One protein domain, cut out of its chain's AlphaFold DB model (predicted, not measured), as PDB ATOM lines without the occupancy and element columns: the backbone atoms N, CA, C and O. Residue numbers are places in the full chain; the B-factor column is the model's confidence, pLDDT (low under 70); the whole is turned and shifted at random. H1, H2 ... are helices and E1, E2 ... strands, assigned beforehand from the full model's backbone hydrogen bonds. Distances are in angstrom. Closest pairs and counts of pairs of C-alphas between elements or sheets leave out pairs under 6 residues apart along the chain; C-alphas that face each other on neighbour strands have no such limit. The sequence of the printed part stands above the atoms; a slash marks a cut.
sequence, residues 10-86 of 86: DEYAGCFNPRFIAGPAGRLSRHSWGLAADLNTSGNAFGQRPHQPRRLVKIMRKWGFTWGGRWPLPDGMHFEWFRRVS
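This is residues 10 to 86 of the 86 residues of the protein "M15 family metallopeptidase" of Actinobacteria bacterium (UniProt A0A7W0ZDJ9). Little regular structure is present: long loops surround a small sheet of three short strands, with helix H2 over E2 and the short H1 grazing the sheet. The 77 printed residues have 23 in named elements, along the chain H1, E1, H2, E2, E3; the class is mixed and the sheet, E1 E3 E2, is antiparallel. The whole is compact, with radius of gyration of the C-alphas 12.2 A and spans of 33 by 32 by 26 A.

After residues 10 to 29, a stretch with no named element, find H1, residues 30 to 33, which only grazes the sheet; C-alphas 30 and 36 are its closest to E1, residues 36 to 38, at 5.3 A. E3, residues 78 to 81, is E1's antiparallel neighbour: N 37 and O 79 are within hydrogen-bond range at 2.8 A. E2, residues 65 to 67, forms a hairpin with E3; N 66 and O 80 are 2.8 A apart. H2, residues 54 to 62, is on the sheet, over E2, at a height over the sheet of 7.7 A from a local plane fitted to only just 6 C-alphas; C-alphas 57 and 67 are their closest, 6.9 A. E1, H2 and E2 make a split strand-helix-strand unit, two strands running the same way with E3 between them, its crossover right-handed. H1 and H2 are apart. In H2 every O i to N i+4 pair is within hydrogen-bond range; H1 is too short for one.

Find C-alpha 30 at (-2.891, -19.565, -20.971), where H1 begins; it spans 5.6 A and E1 7.0 A. H2 runs 12.2 A from C-alpha 54, E2 6.5 A, and E3 10.3 A to C-alpha 81 at (-6.467, -16.696, -14.414).

The C-alphas of Asp 10 and Ser 86 are farthest apart, 35.4 A. The printed part has no cut, the link E1 to H2 is long, and residues 84 to 86 are under pLDDT 70.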
ATOM      1  N   ASP A  10      -8.241   0.309 -27.762       90.88
ATOM      2  CA  ASP A  10      -7.331   0.179 -28.895       90.88
ATOM      3  C   ASP A  10      -6.042  -0.588 -28.561       90.88
ATOM      4  O   ASP A  10      -5.314  -0.991 -29.460       90.88
ATOM      5  N   GLU A  11      -5.778  -0.849 -27.278       89.38
ATOM      6  CA  GLU A  11      -4.561  -1.517 -26.802       89.38
ATOM      7  C   GLU A  11      -4.846  -2.888 -26.167       89.38
ATOM      8  O   GLU A  11      -4.202  -3.307 -25.199       89.38
ATOM      9  N   TYR A  12      -5.857  -3.580 -26.682       88.69
ATOM     10  CA  TYR A  12      -6.133  -4.974 -26.354       88.69
ATOM     11  C   TYR A  12      -5.399  -5.887 -27.339       88.69
ATOM     12  O   TYR A  12      -5.569  -5.746 -28.548       88.69
ATOM     13  N   ALA A  13      -4.618  -6.842 -26.830       85.69
ATOM     14  CA  ALA A  13      -3.813  -7.744 -27.665       85.69
ATOM     15  C   ALA A  13      -4.210  -9.225 -27.555       85.69
ATOM     16  O   ALA A  13      -3.453 -10.112 -27.944       85.69
ATOM     17  N   GLY A  14      -5.432  -9.498 -27.093       86.19
ATOM     18  CA  GLY A  14      -6.048 -10.816 -27.207       86.19
ATOM     19  C   GLY A  14      -6.340 -11.497 -25.876       86.19
ATOM     20  O   GLY A  14      -5.805 -11.148 -24.825       86.19
ATOM     21  N   CYS A  15      -7.225 -12.493 -25.959       90.88
ATOM     22  CA  CYS A  15      -7.641 -13.349 -24.852       90.88
ATOM     23  C   CYS A  15      -7.456 -14.815 -25.248       90.88
ATOM     24  O   CYS A  15      -6.577 -15.496 -24.726       90.88
ATOM     25  N   PHE A  16      -8.192 -15.260 -26.268       92.69
ATOM     26  CA  PHE A  16      -7.941 -16.533 -26.931       92.69
ATOM     27  C   PHE A  16      -6.925 -16.356 -28.065       92.69
ATOM     28  O   PHE A  16      -7.174 -15.618 -29.015       92.69
ATOM     29  N   ASN A  17      -5.777 -17.018 -27.940       92.75
ATOM     30  CA  ASN A  17      -4.736 -17.082 -28.964       92.75
ATOM     31  C   ASN A  17      -3.921 -18.372 -28.747       92.75
ATOM     32  O   ASN A  17      -3.065 -18.391 -27.854       92.75
ATOM     33  N   PRO A  18      -4.215 -19.465 -29.478       92.00
ATOM     34  CA  PRO A  18      -3.546 -20.745 -29.290       92.00
ATOM     35  C   PRO A  18      -2.080 -20.654 -29.713       92.00
ATOM     36  O   PRO A  18      -1.756 -20.563 -30.894       92.00
ATOM     37  N   ARG A  19      -1.183 -20.674 -28.725       91.62
ATOM     38  CA  ARG A  19       0.267 -20.595 -28.927       91.62
ATOM     39  C   ARG A  19       1.042 -21.284 -27.812       91.62
ATOM     40  O   ARG A  19       0.569 -21.418 -26.679       91.62
ATOM     41  N   PHE A  20       2.274 -21.661 -28.117       93.12
ATOM     42  CA  PHE A  20       3.253 -22.011 -27.095       93.12
ATOM     43  C   PHE A  20       3.811 -20.747 -26.431       93.12
ATOM     44  O   PHE A  20       3.884 -19.678 -27.040       93.12
ATOM     45  N   ILE A  21       4.198 -20.867 -25.163       89.94
ATOM     46  CA  ILE A  21       5.057 -19.889 -24.497       89.94
ATOM     47  C   ILE A  21       6.425 -19.962 -25.177       89.94
ATOM     48  O   ILE A  21       6.941 -21.057 -25.402       89.94
ATOM     49  N   ALA A  22       7.011 -18.809 -25.493       84.94
ATOM     50  CA  ALA A  22       8.351 -18.753 -26.062       84.94
ATOM     51  C   ALA A  22       9.368 -19.428 -25.122       84.94
ATOM     52  O   ALA A  22       9.411 -19.134 -23.927       84.94
ATOM     53  N   GLY A  23      10.178 -20.336 -25.666       80.44
ATOM     54  CA  GLY A  23      11.202 -21.067 -24.924       80.44
ATOM     55  C   GLY A  23      11.218 -22.567 -25.240       80.44
ATOM     56  O   GLY A  23      10.294 -23.089 -25.864       80.44
ATOM     57  N   PRO A  24      12.261 -23.285 -24.794       78.81
ATOM     58  CA  PRO A  24      12.518 -24.668 -25.204       78.81
ATOM     59  C   PRO A  24      11.543 -25.687 -24.599       78.81
ATOM     60  O   PRO A  24      11.466 -26.817 -25.063       78.81
ATOM     61  N   ALA A  25      10.789 -25.308 -23.563       85.94
ATOM     62  CA  ALA A  25       9.938 -26.225 -22.810       85.94
ATOM     63  C   ALA A  25       8.619 -26.602 -23.514       85.94
ATOM     64  O   ALA A  25       7.892 -27.445 -22.996       85.94
ATOM     65  N   GLY A  26       8.256 -25.949 -24.627       86.69
ATOM     66  CA  GLY A  26       7.062 -26.309 -25.410       86.69
ATOM     67  C   GLY A  26       5.738 -26.236 -24.636       86.69
ATOM     68  O   GLY A  26       4.799 -26.975 -24.922       86.69
ATOM     69  N   ARG A  27       5.641 -25.372 -23.619       91.44
ATOM     70  CA  ARG A  27       4.437 -25.257 -22.778       91.44
ATOM     71  C   ARG A  27       3.371 -24.426 -23.481       91.44
ATOM     72  O   ARG A  27       3.670 -23.351 -23.992       91.44
ATOM     73  N   LEU A  28       2.120 -24.881 -23.464       93.38
ATOM     74  CA  LEU A  28       0.995 -24.094 -23.975       93.38
ATOM     75  C   LEU A  28       0.760 -22.839 -23.115       93.38
ATOM     76  O   LEU A  28       0.815 -22.885 -21.883       93.38
ATOM     77  N   SER A  29       0.504 -21.714 -23.783       94.12
ATOM     78  CA  SER A  29       0.151 -20.442 -23.149       94.12
ATOM     79  C   SER A  29      -1.258 -20.482 -22.566       94.12
ATOM     80  O   SER A  29      -2.141 -21.128 -23.124       94.12
ATOM     81  N   ARG A  30      -1.525 -19.707 -21.503       94.44
ATOM     82  CA  ARG A  30      -2.891 -19.565 -20.971       94.44
ATOM     83  C   ARG A  30      -3.879 -18.914 -21.938       94.44
ATOM     84  O   ARG A  30      -5.079 -19.174 -21.845       94.44
ATOM     85  N   HIS A  31      -3.377 -18.165 -22.918       96.25
ATOM     86  CA  HIS A  31      -4.184 -17.693 -24.039       96.25
ATOM     87  C   HIS A  31      -4.772 -18.834 -24.876       96.25
ATOM     88  O   HIS A  31      -5.850 -18.675 -25.441       96.25
ATOM     89  N   SER A  32      -4.129 -20.004 -24.914       95.75
ATOM     90  CA  SER A  32      -4.629 -21.172 -25.649       95.75
ATOM     91  C   SER A  32      -5.920 -21.748 -25.072       95.75
ATOM     92  O   SER A  32      -6.597 -22.507 -25.755       95.75
ATOM     93  N   TRP A  33      -6.287 -21.369 -23.846       94.00
ATOM     94  CA  TRP A  33      -7.544 -21.767 -23.207       94.00
ATOM     95  C   TRP A  33      -8.471 -20.576 -22.918       94.00
ATOM     96  O   TRP A  33      -9.442 -20.728 -22.186       94.00
ATOM     97  N   GLY A  34      -8.169 -19.377 -23.439       94.19
ATOM     98  CA  GLY A  34      -8.946 -18.164 -23.144       94.19
ATOM     99  C   GLY A  34      -8.886 -17.741 -21.669       94.19
ATOM    100  O   GLY A  34      -9.788 -17.074 -21.171       94.19
ATOM    101  N   LEU A  35      -7.832 -18.154 -20.955       95.50
ATOM    102  CA  LEU A  35      -7.640 -17.890 -19.526       95.50
ATOM    103  C   LEU A  35      -6.681 -16.728 -19.260       95.50
ATOM    104  O   LEU A  35      -6.354 -16.462 -18.105       95.50
ATOM    105  N   ALA A  36      -6.210 -16.043 -20.297       96.69
ATOM    106  CA  ALA A  36      -5.342 -14.881 -20.173       96.69
ATOM    107  C   ALA A  36      -5.843 -13.737 -21.044       96.69
ATOM    108  O   ALA A  36      -6.541 -13.983 -22.017       96.69
ATOM    109  N   ALA A  37      -5.492 -12.505 -20.696       96.44
ATOM    110  CA  ALA A  37      -5.787 -11.317 -21.480       96.44
ATOM    111  C   ALA A  37      -4.630 -10.318 -21.402       96.44
ATOM    112  O   ALA A  37      -4.129 -10.042 -20.309       96.44
ATOM    113  N   ASP A  38      -4.284  -9.737 -22.550       96.75
ATOM    114  CA  ASP A  38      -3.288  -8.671 -22.654       96.75
ATOM    115  C   ASP A  38      -4.000  -7.317 -22.836       96.75
ATOM    116  O   ASP A  38      -4.754  -7.118 -23.795       96.75
ATOM    117  N   LEU A  39      -3.800  -6.392 -21.889       96.69
ATOM    118  CA  LEU A  39      -4.484  -5.090 -21.830       96.69
ATOM    119  C   LEU A  39      -3.493  -3.929 -21.696       96.69
ATOM    120  O   LEU A  39      -2.515  -4.028 -20.951       96.69
ATOM    121  N   ASN A  40      -3.828  -2.784 -22.301       96.12
ATOM    122  CA  ASN A  40      -3.022  -1.557 -22.273       96.12
ATOM    123  C   ASN A  40      -1.582  -1.816 -22.732       96.12
ATOM    124  O   ASN A  40      -0.640  -1.471 -22.020       96.12
ATOM    125  N   THR A  41      -1.413  -2.510 -23.859       93.81
ATOM    126  CA  THR A  41      -0.110  -2.997 -24.338       93.81
ATOM    127  C   THR A  41       0.920  -1.896 -24.574       93.81
ATOM    128  O   THR A  41       2.121  -2.151 -24.432       93.81
ATOM    129  N   SER A  42       0.488  -0.666 -24.865       92.19
ATOM    130  CA  SER A  42       1.399   0.459 -25.055       92.19
ATOM    131  C   SER A  42       2.103   0.803 -23.742       92.19
ATOM    132  O   SER A  42       1.481   1.144 -22.736       92.19
ATOM    133  N   GLY A  43       3.431   0.669 -23.733       88.75
ATOM    134  CA  GLY A  43       4.252   0.876 -22.534       88.75
ATOM    135  C   GLY A  43       4.127  -0.222 -21.466       88.75
ATOM    136  O   GLY A  43       4.565  -0.016 -20.336       88.75
ATOM    137  N   ASN A  44       3.537  -1.379 -21.794       95.06
ATOM    138  CA  ASN A  44       3.415  -2.544 -20.904       95.06
ATOM    139  C   ASN A  44       3.923  -3.847 -21.544       95.06
ATOM    140  O   ASN A  44       3.581  -4.935 -21.077       95.06
ATOM    141  N   ALA A  45       4.726  -3.750 -22.603       93.88
ATOM    142  CA  ALA A  45       5.267  -4.916 -23.288       93.88
ATOM    143  C   ALA A  45       6.161  -5.775 -22.372       93.88
ATOM    144  O   ALA A  45       6.720  -5.302 -21.376       93.88
ATOM    145  N   PHE A  46       6.318  -7.044 -22.748       94.56
ATOM    146  CA  PHE A  46       7.174  -8.004 -22.059       94.56
ATOM    147  C   PHE A  46       8.607  -7.472 -21.901       94.56
ATOM    148  O   PHE A  46       9.188  -6.919 -22.835       94.56
ATOM    149  N   GLY A  47       9.170  -7.626 -20.705       95.19
ATOM    150  CA  GLY A  47      10.507  -7.162 -20.342       95.19
ATOM    151  C   GLY A  47      10.623  -5.663 -20.046       95.19
ATOM    152  O   GLY A  47      11.681  -5.221 -19.604       95.19
ATOM    153  N   GLN A  48       9.565  -4.868 -20.242       95.25
ATOM    154  CA  GLN A  48       9.583  -3.438 -19.926       95.25
ATOM    155  C   GLN A  48       9.128  -3.155 -18.492       95.25
ATOM    156  O   GLN A  48       8.484  -3.975 -17.833       95.25
ATOM    157  N   ARG A  49       9.436  -1.947 -17.998       95.81
ATOM    158  CA  ARG A  49       8.935  -1.468 -16.705       95.81
ATOM    159  C   ARG A  49       7.397  -1.395 -16.747       95.81
ATOM    160  O   ARG A  49       6.873  -0.579 -17.500       95.81
ATOM    161  N   PRO A  50       6.664  -2.149 -15.906       96.25
ATOM    162  CA  PRO A  50       5.205  -2.166 -15.967       96.25
ATOM    163  C   PRO A  50       4.572  -0.813 -15.612       96.25
ATOM    164  O   PRO A  50       4.903  -0.207 -14.589       96.25
ATOM    165  N   HIS A  51       3.594  -0.390 -16.412       95.06
ATOM    166  CA  HIS A  51       2.798   0.829 -16.260       95.06
ATOM    167  C   HIS A  51       1.297   0.498 -16.345       95.06
ATOM    168  O   HIS A  51       0.567   0.967 -17.215       95.06
ATOM    169  N   GLN A  52       0.800  -0.350 -15.447       96.88
ATOM    170  CA  GLN A  52      -0.606  -0.767 -15.452       96.88
ATOM    171  C   GLN A  52      -1.403  -0.013 -14.367       96.88
ATOM    172  O   GLN A  52      -0.921   0.088 -13.230       96.88
ATOM    173  N   PRO A  53      -2.627   0.507 -14.627       96.44
ATOM    174  CA  PRO A  53      -3.394   1.215 -13.612       96.44
ATOM    175  C   PRO A  53      -3.649   0.336 -12.387       96.44
ATOM    176  O   PRO A  53      -4.274  -0.724 -12.464       96.44
ATOM    177  N   ARG A  54      -3.235   0.818 -11.210       95.44
ATOM    178  CA  ARG A  54      -3.343   0.077  -9.938       95.44
ATOM    179  C   ARG A  54      -4.756  -0.435  -9.650       95.44
ATOM    180  O   ARG A  54      -4.921  -1.515  -9.089       95.44
ATOM    181  N   ARG A  55      -5.783   0.325 -10.047       95.88
ATOM    182  CA  ARG A  55      -7.190  -0.060  -9.886       95.88
ATOM    183  C   ARG A  55      -7.579  -1.258 -10.757       95.88
ATOM    184  O   ARG A  55      -8.292  -2.126 -10.258       95.88
ATOM    185  N   LEU A  56      -7.103  -1.318 -12.005       96.06
ATOM    186  CA  LEU A  56      -7.309  -2.469 -12.886       96.06
ATOM    187  C   LEU A  56      -6.653  -3.708 -12.272       96.06
ATOM    188  O   LEU A  56      -7.338  -4.695 -12.024       96.06
ATOM    189  N   VAL A  57      -5.371  -3.603 -11.903       96.81
ATOM    190  CA  VAL A  57      -4.621  -4.702 -11.272       96.81
ATOM    191  C   VAL A  57      -5.320  -5.210 -10.008       96.81
ATOM    192  O   VAL A  57      -5.479  -6.416  -9.829       96.81
ATOM    193  N   LYS A  58      -5.779  -4.305  -9.132       95.50
ATOM    194  CA  LYS A  58      -6.496  -4.666  -7.898       95.50
ATOM    195  C   LYS A  58      -7.785  -5.435  -8.188       95.50
ATOM    196  O   LYS A  58      -8.067  -6.413  -7.503       95.50
ATOM    197  N   ILE A  59      -8.567  -4.995  -9.174       95.19
ATOM    198  CA  ILE A  59      -9.836  -5.639  -9.522       95.19
ATOM    199  C   ILE A  59      -9.589  -6.999 -10.180       95.19
ATOM    200  O   ILE A  59     -10.172  -7.974  -9.726       95.19
ATOM    201  N   MET A  60      -8.683  -7.100 -11.155       95.25
ATOM    202  CA  MET A  60      -8.334  -8.379 -11.794       95.25
ATOM    203  C   MET A  60      -7.883  -9.414 -10.753       95.25
ATOM    204  O   MET A  60      -8.389 -10.534 -10.721       95.25
ATOM    205  N   ARG A  61      -7.018  -9.003  -9.814       94.06
ATOM    206  CA  ARG A  61      -6.577  -9.864  -8.707       94.06
ATOM    207  C   ARG A  61      -7.702 -10.280  -7.767       94.06
ATOM    208  O   ARG A  61      -7.716 -11.426  -7.334       94.06
ATOM    209  N   LYS A  62      -8.654  -9.386  -7.474       93.62
ATOM    210  CA  LYS A  62      -9.850  -9.723  -6.681       93.62
ATOM    211  C   LYS A  62     -10.660 -10.856  -7.329       93.62
ATOM    212  O   LYS A  62     -11.250 -11.649  -6.610       93.62
ATOM    213  N   TRP A  63     -10.670 -10.939  -8.658       92.75
ATOM    214  CA  TRP A  63     -11.422 -11.940  -9.424       92.75
ATOM    215  C   TRP A  63     -10.594 -13.169  -9.841       92.75
ATOM    216  O   TRP A  63     -11.012 -13.930 -10.707       92.75
ATOM    217  N   GLY A  64      -9.431 -13.397  -9.221       93.56
ATOM    218  CA  GLY A  64      -8.660 -14.636  -9.395       93.56
ATOM    219  C   GLY A  64      -7.598 -14.611 -10.499       93.56
ATOM    220  O   GLY A  64      -6.990 -15.648 -10.775       93.56
ATOM    221  N   PHE A  65      -7.332 -13.450 -11.100       95.50
ATOM    222  CA  PHE A  65      -6.207 -13.284 -12.018       95.50
ATOM    223  C   PHE A  65      -4.913 -12.974 -11.264       95.50
ATOM    224  O   PHE A  65      -4.886 -12.186 -10.318       95.50
ATOM    225  N   THR A  66      -3.805 -13.540 -11.721       95.94
ATOM    226  CA  THR A  66      -2.482 -12.975 -11.457       95.94
ATOM    227  C   THR A  66      -2.144 -11.921 -12.519       95.94
ATOM    228  O   THR A  66      -2.839 -11.782 -13.523       95.94
ATOM    229  N   TRP A  67      -1.107 -11.128 -12.264       97.38
ATOM    230  CA  TRP A  67      -0.647 -10.068 -13.161       97.38
ATOM    231  C   TRP A  67       0.853 -10.214 -13.401       97.38
ATOM    232  O   TRP A  67       1.620 -10.270 -12.432       97.38
ATOM    233  N   GLY A  68       1.251 -10.242 -14.673       96.56
ATOM    234  CA  GLY A  68       2.622 -10.496 -15.106       96.56
ATOM    235  C   GLY A  68       3.622  -9.408 -14.723       96.56
ATOM    236  O   GLY A  68       4.812  -9.677 -14.586       96.56
ATOM    237  N   GLY A  69       3.162  -8.194 -14.409       96.94
ATOM    238  CA  GLY A  69       4.036  -7.110 -13.944       96.94
ATOM    239  C   GLY A  69       4.692  -7.341 -12.574       96.94
ATOM    240  O   GLY A  69       5.437  -6.484 -12.108       96.94
ATOM    241  N   ARG A  70       4.410  -8.466 -11.898       94.25
ATOM    242  CA  ARG A  70       5.086  -8.897 -10.657       94.25
ATOM    243  C   ARG A  70       6.073 -10.049 -10.856       94.25
ATOM    244  O   ARG A  70       6.638 -10.518  -9.872       94.25
ATOM    245  N   TRP A  71       6.228 -10.550 -12.076       94.50
ATOM    246  CA  TRP A  71       7.167 -11.628 -12.369       94.50
ATOM    247  C   TRP A  71       8.615 -11.121 -12.412       94.50
ATOM    248  O   TRP A  71       8.821  -9.923 -12.609       94.50
ATOM    249  N   PRO A  72       9.615 -12.012 -12.246       94.38
ATOM    250  CA  PRO A  72      11.027 -11.633 -12.327       94.38
ATOM    251  C   PRO A  72      11.390 -10.947 -13.647       94.38
ATOM    252  O   PRO A  72      12.089  -9.939 -13.636       94.38
ATOM    253  N   LEU A  73      10.866 -11.466 -14.762       94.25
ATOM    254  CA  LEU A  73      10.858 -10.786 -16.052       94.25
ATOM    255  C   LEU A  73       9.437 -10.253 -16.285       94.25
ATOM    256  O   LEU A  73       8.530 -11.062 -16.505       94.25
ATOM    257  N   PRO A  74       9.205  -8.937 -16.142       96.81
ATOM    258  CA  PRO A  74       7.848  -8.418 -16.085       96.81
ATOM    259  C   PRO A  74       7.106  -8.540 -17.412       96.81
ATOM    260  O   PRO A  74       7.660  -8.273 -18.474       96.81
ATOM    261  N   ASP A  75       5.818  -8.848 -17.329       96.62
ATOM    262  CA  ASP A  75       4.881  -8.762 -18.448       96.62
ATOM    263  C   ASP A  75       3.703  -7.861 -18.051       96.62
ATOM    264  O   ASP A  75       2.741  -8.288 -17.407       96.62
ATOM    265  N   GLY A  76       3.838  -6.555 -18.304       97.19
ATOM    266  CA  GLY A  76       2.936  -5.534 -17.761       97.19
ATOM    267  C   GLY A  76       1.513  -5.596 -18.319       97.19
ATOM    268  O   GLY A  76       0.559  -5.206 -17.630       97.19
ATOM    269  N   MET A  77       1.357  -6.092 -19.544       97.38
ATOM    270  CA  MET A  77       0.070  -6.213 -20.230       97.38
ATOM    271  C   MET A  77      -0.695  -7.461 -19.801       97.38
ATOM    272  O   MET A  77      -1.924  -7.457 -19.840       97.38
ATOM    273  N   HIS A  78       0.023  -8.482 -19.335       97.56
ATOM    274  CA  HIS A  78      -0.504  -9.823 -19.179       97.56
ATOM    275  C   HIS A  78      -1.231 -10.054 -17.853       97.56
ATOM    276  O   HIS A  78      -0.681  -9.890 -16.755       97.56
ATOM    277  N   PHE A  79      -2.475 -10.511 -17.953       97.38
ATOM    278  CA  PHE A  79      -3.253 -11.057 -16.849       97.38
ATOM    279  C   PHE A  79      -3.627 -12.490 -17.169       97.38
ATOM    280  O   PHE A  79      -4.173 -12.752 -18.232       97.38
ATOM    281  N   GLU A  80      -3.433 -13.404 -16.227       96.69
ATOM    282  CA  GLU A  80      -3.852 -14.791 -16.413       96.69
ATOM    283  C   GLU A  80      -4.598 -15.324 -15.195       96.69
ATOM    284  O   GLU A  80      -4.258 -15.036 -14.045       96.69
ATOM    285  N   TRP A  81      -5.667 -16.071 -15.448       94.75
ATOM    286  CA  TRP A  81      -6.467 -16.696 -14.414       94.75
ATOM    287  C   TRP A  81      -5.672 -17.833 -13.779       94.75
ATOM    288  O   TRP A  81      -5.166 -18.729 -14.458       94.75
ATOM    289  N   PHE A  82      -5.542 -17.778 -12.458       82.25
ATOM    290  CA  PHE A  82      -4.691 -18.697 -11.705       82.25
ATOM    291  C   PHE A  82      -5.384 -19.232 -10.445       82.25
ATOM    292  O   PHE A  82      -4.696 -19.743  -9.573       82.25
ATOM    293  N   ARG A  83      -6.717 -19.080 -10.315       71.44
ATOM    294  CA  ARG A  83      -7.498 -19.265  -9.069       71.44
ATOM    295  C   ARG A  83      -6.787 -20.123  -8.018       71.44
ATOM    296  O   ARG A  83      -6.821 -21.350  -8.066       71.44
ATOM    297  N   ARG A  84      -6.186 -19.452  -7.033       58.59
ATOM    298  CA  ARG A  84      -5.738 -20.101  -5.803       58.59
ATOM    299  C   ARG A  84      -7.006 -20.397  -5.005       58.59
ATOM    300  O   ARG A  84      -7.730 -19.464  -4.668       58.59
ATOM    301  N   VAL A  85      -7.320 -21.674  -4.805       47.53
ATOM    302  CA  VAL A  85      -8.368 -22.082  -3.865       47.53
ATOM    303  C   VAL A  85      -7.821 -21.770  -2.474       47.53
ATOM    304  O   VAL A  85      -6.751 -22.260  -2.117       47.53
ATOM    305  N   SER A  86      -8.488 -20.867  -1.764       50.00
ATOM    306  CA  SER A  86      -8.326 -20.650  -0.325       50.00
ATOM    307  C   SER A  86      -9.573 -21.159   0.358       50.00
ATOM    308  O   SER A  86     -10.653 -20.757  -0.140       50.00
TER     309      SER A  86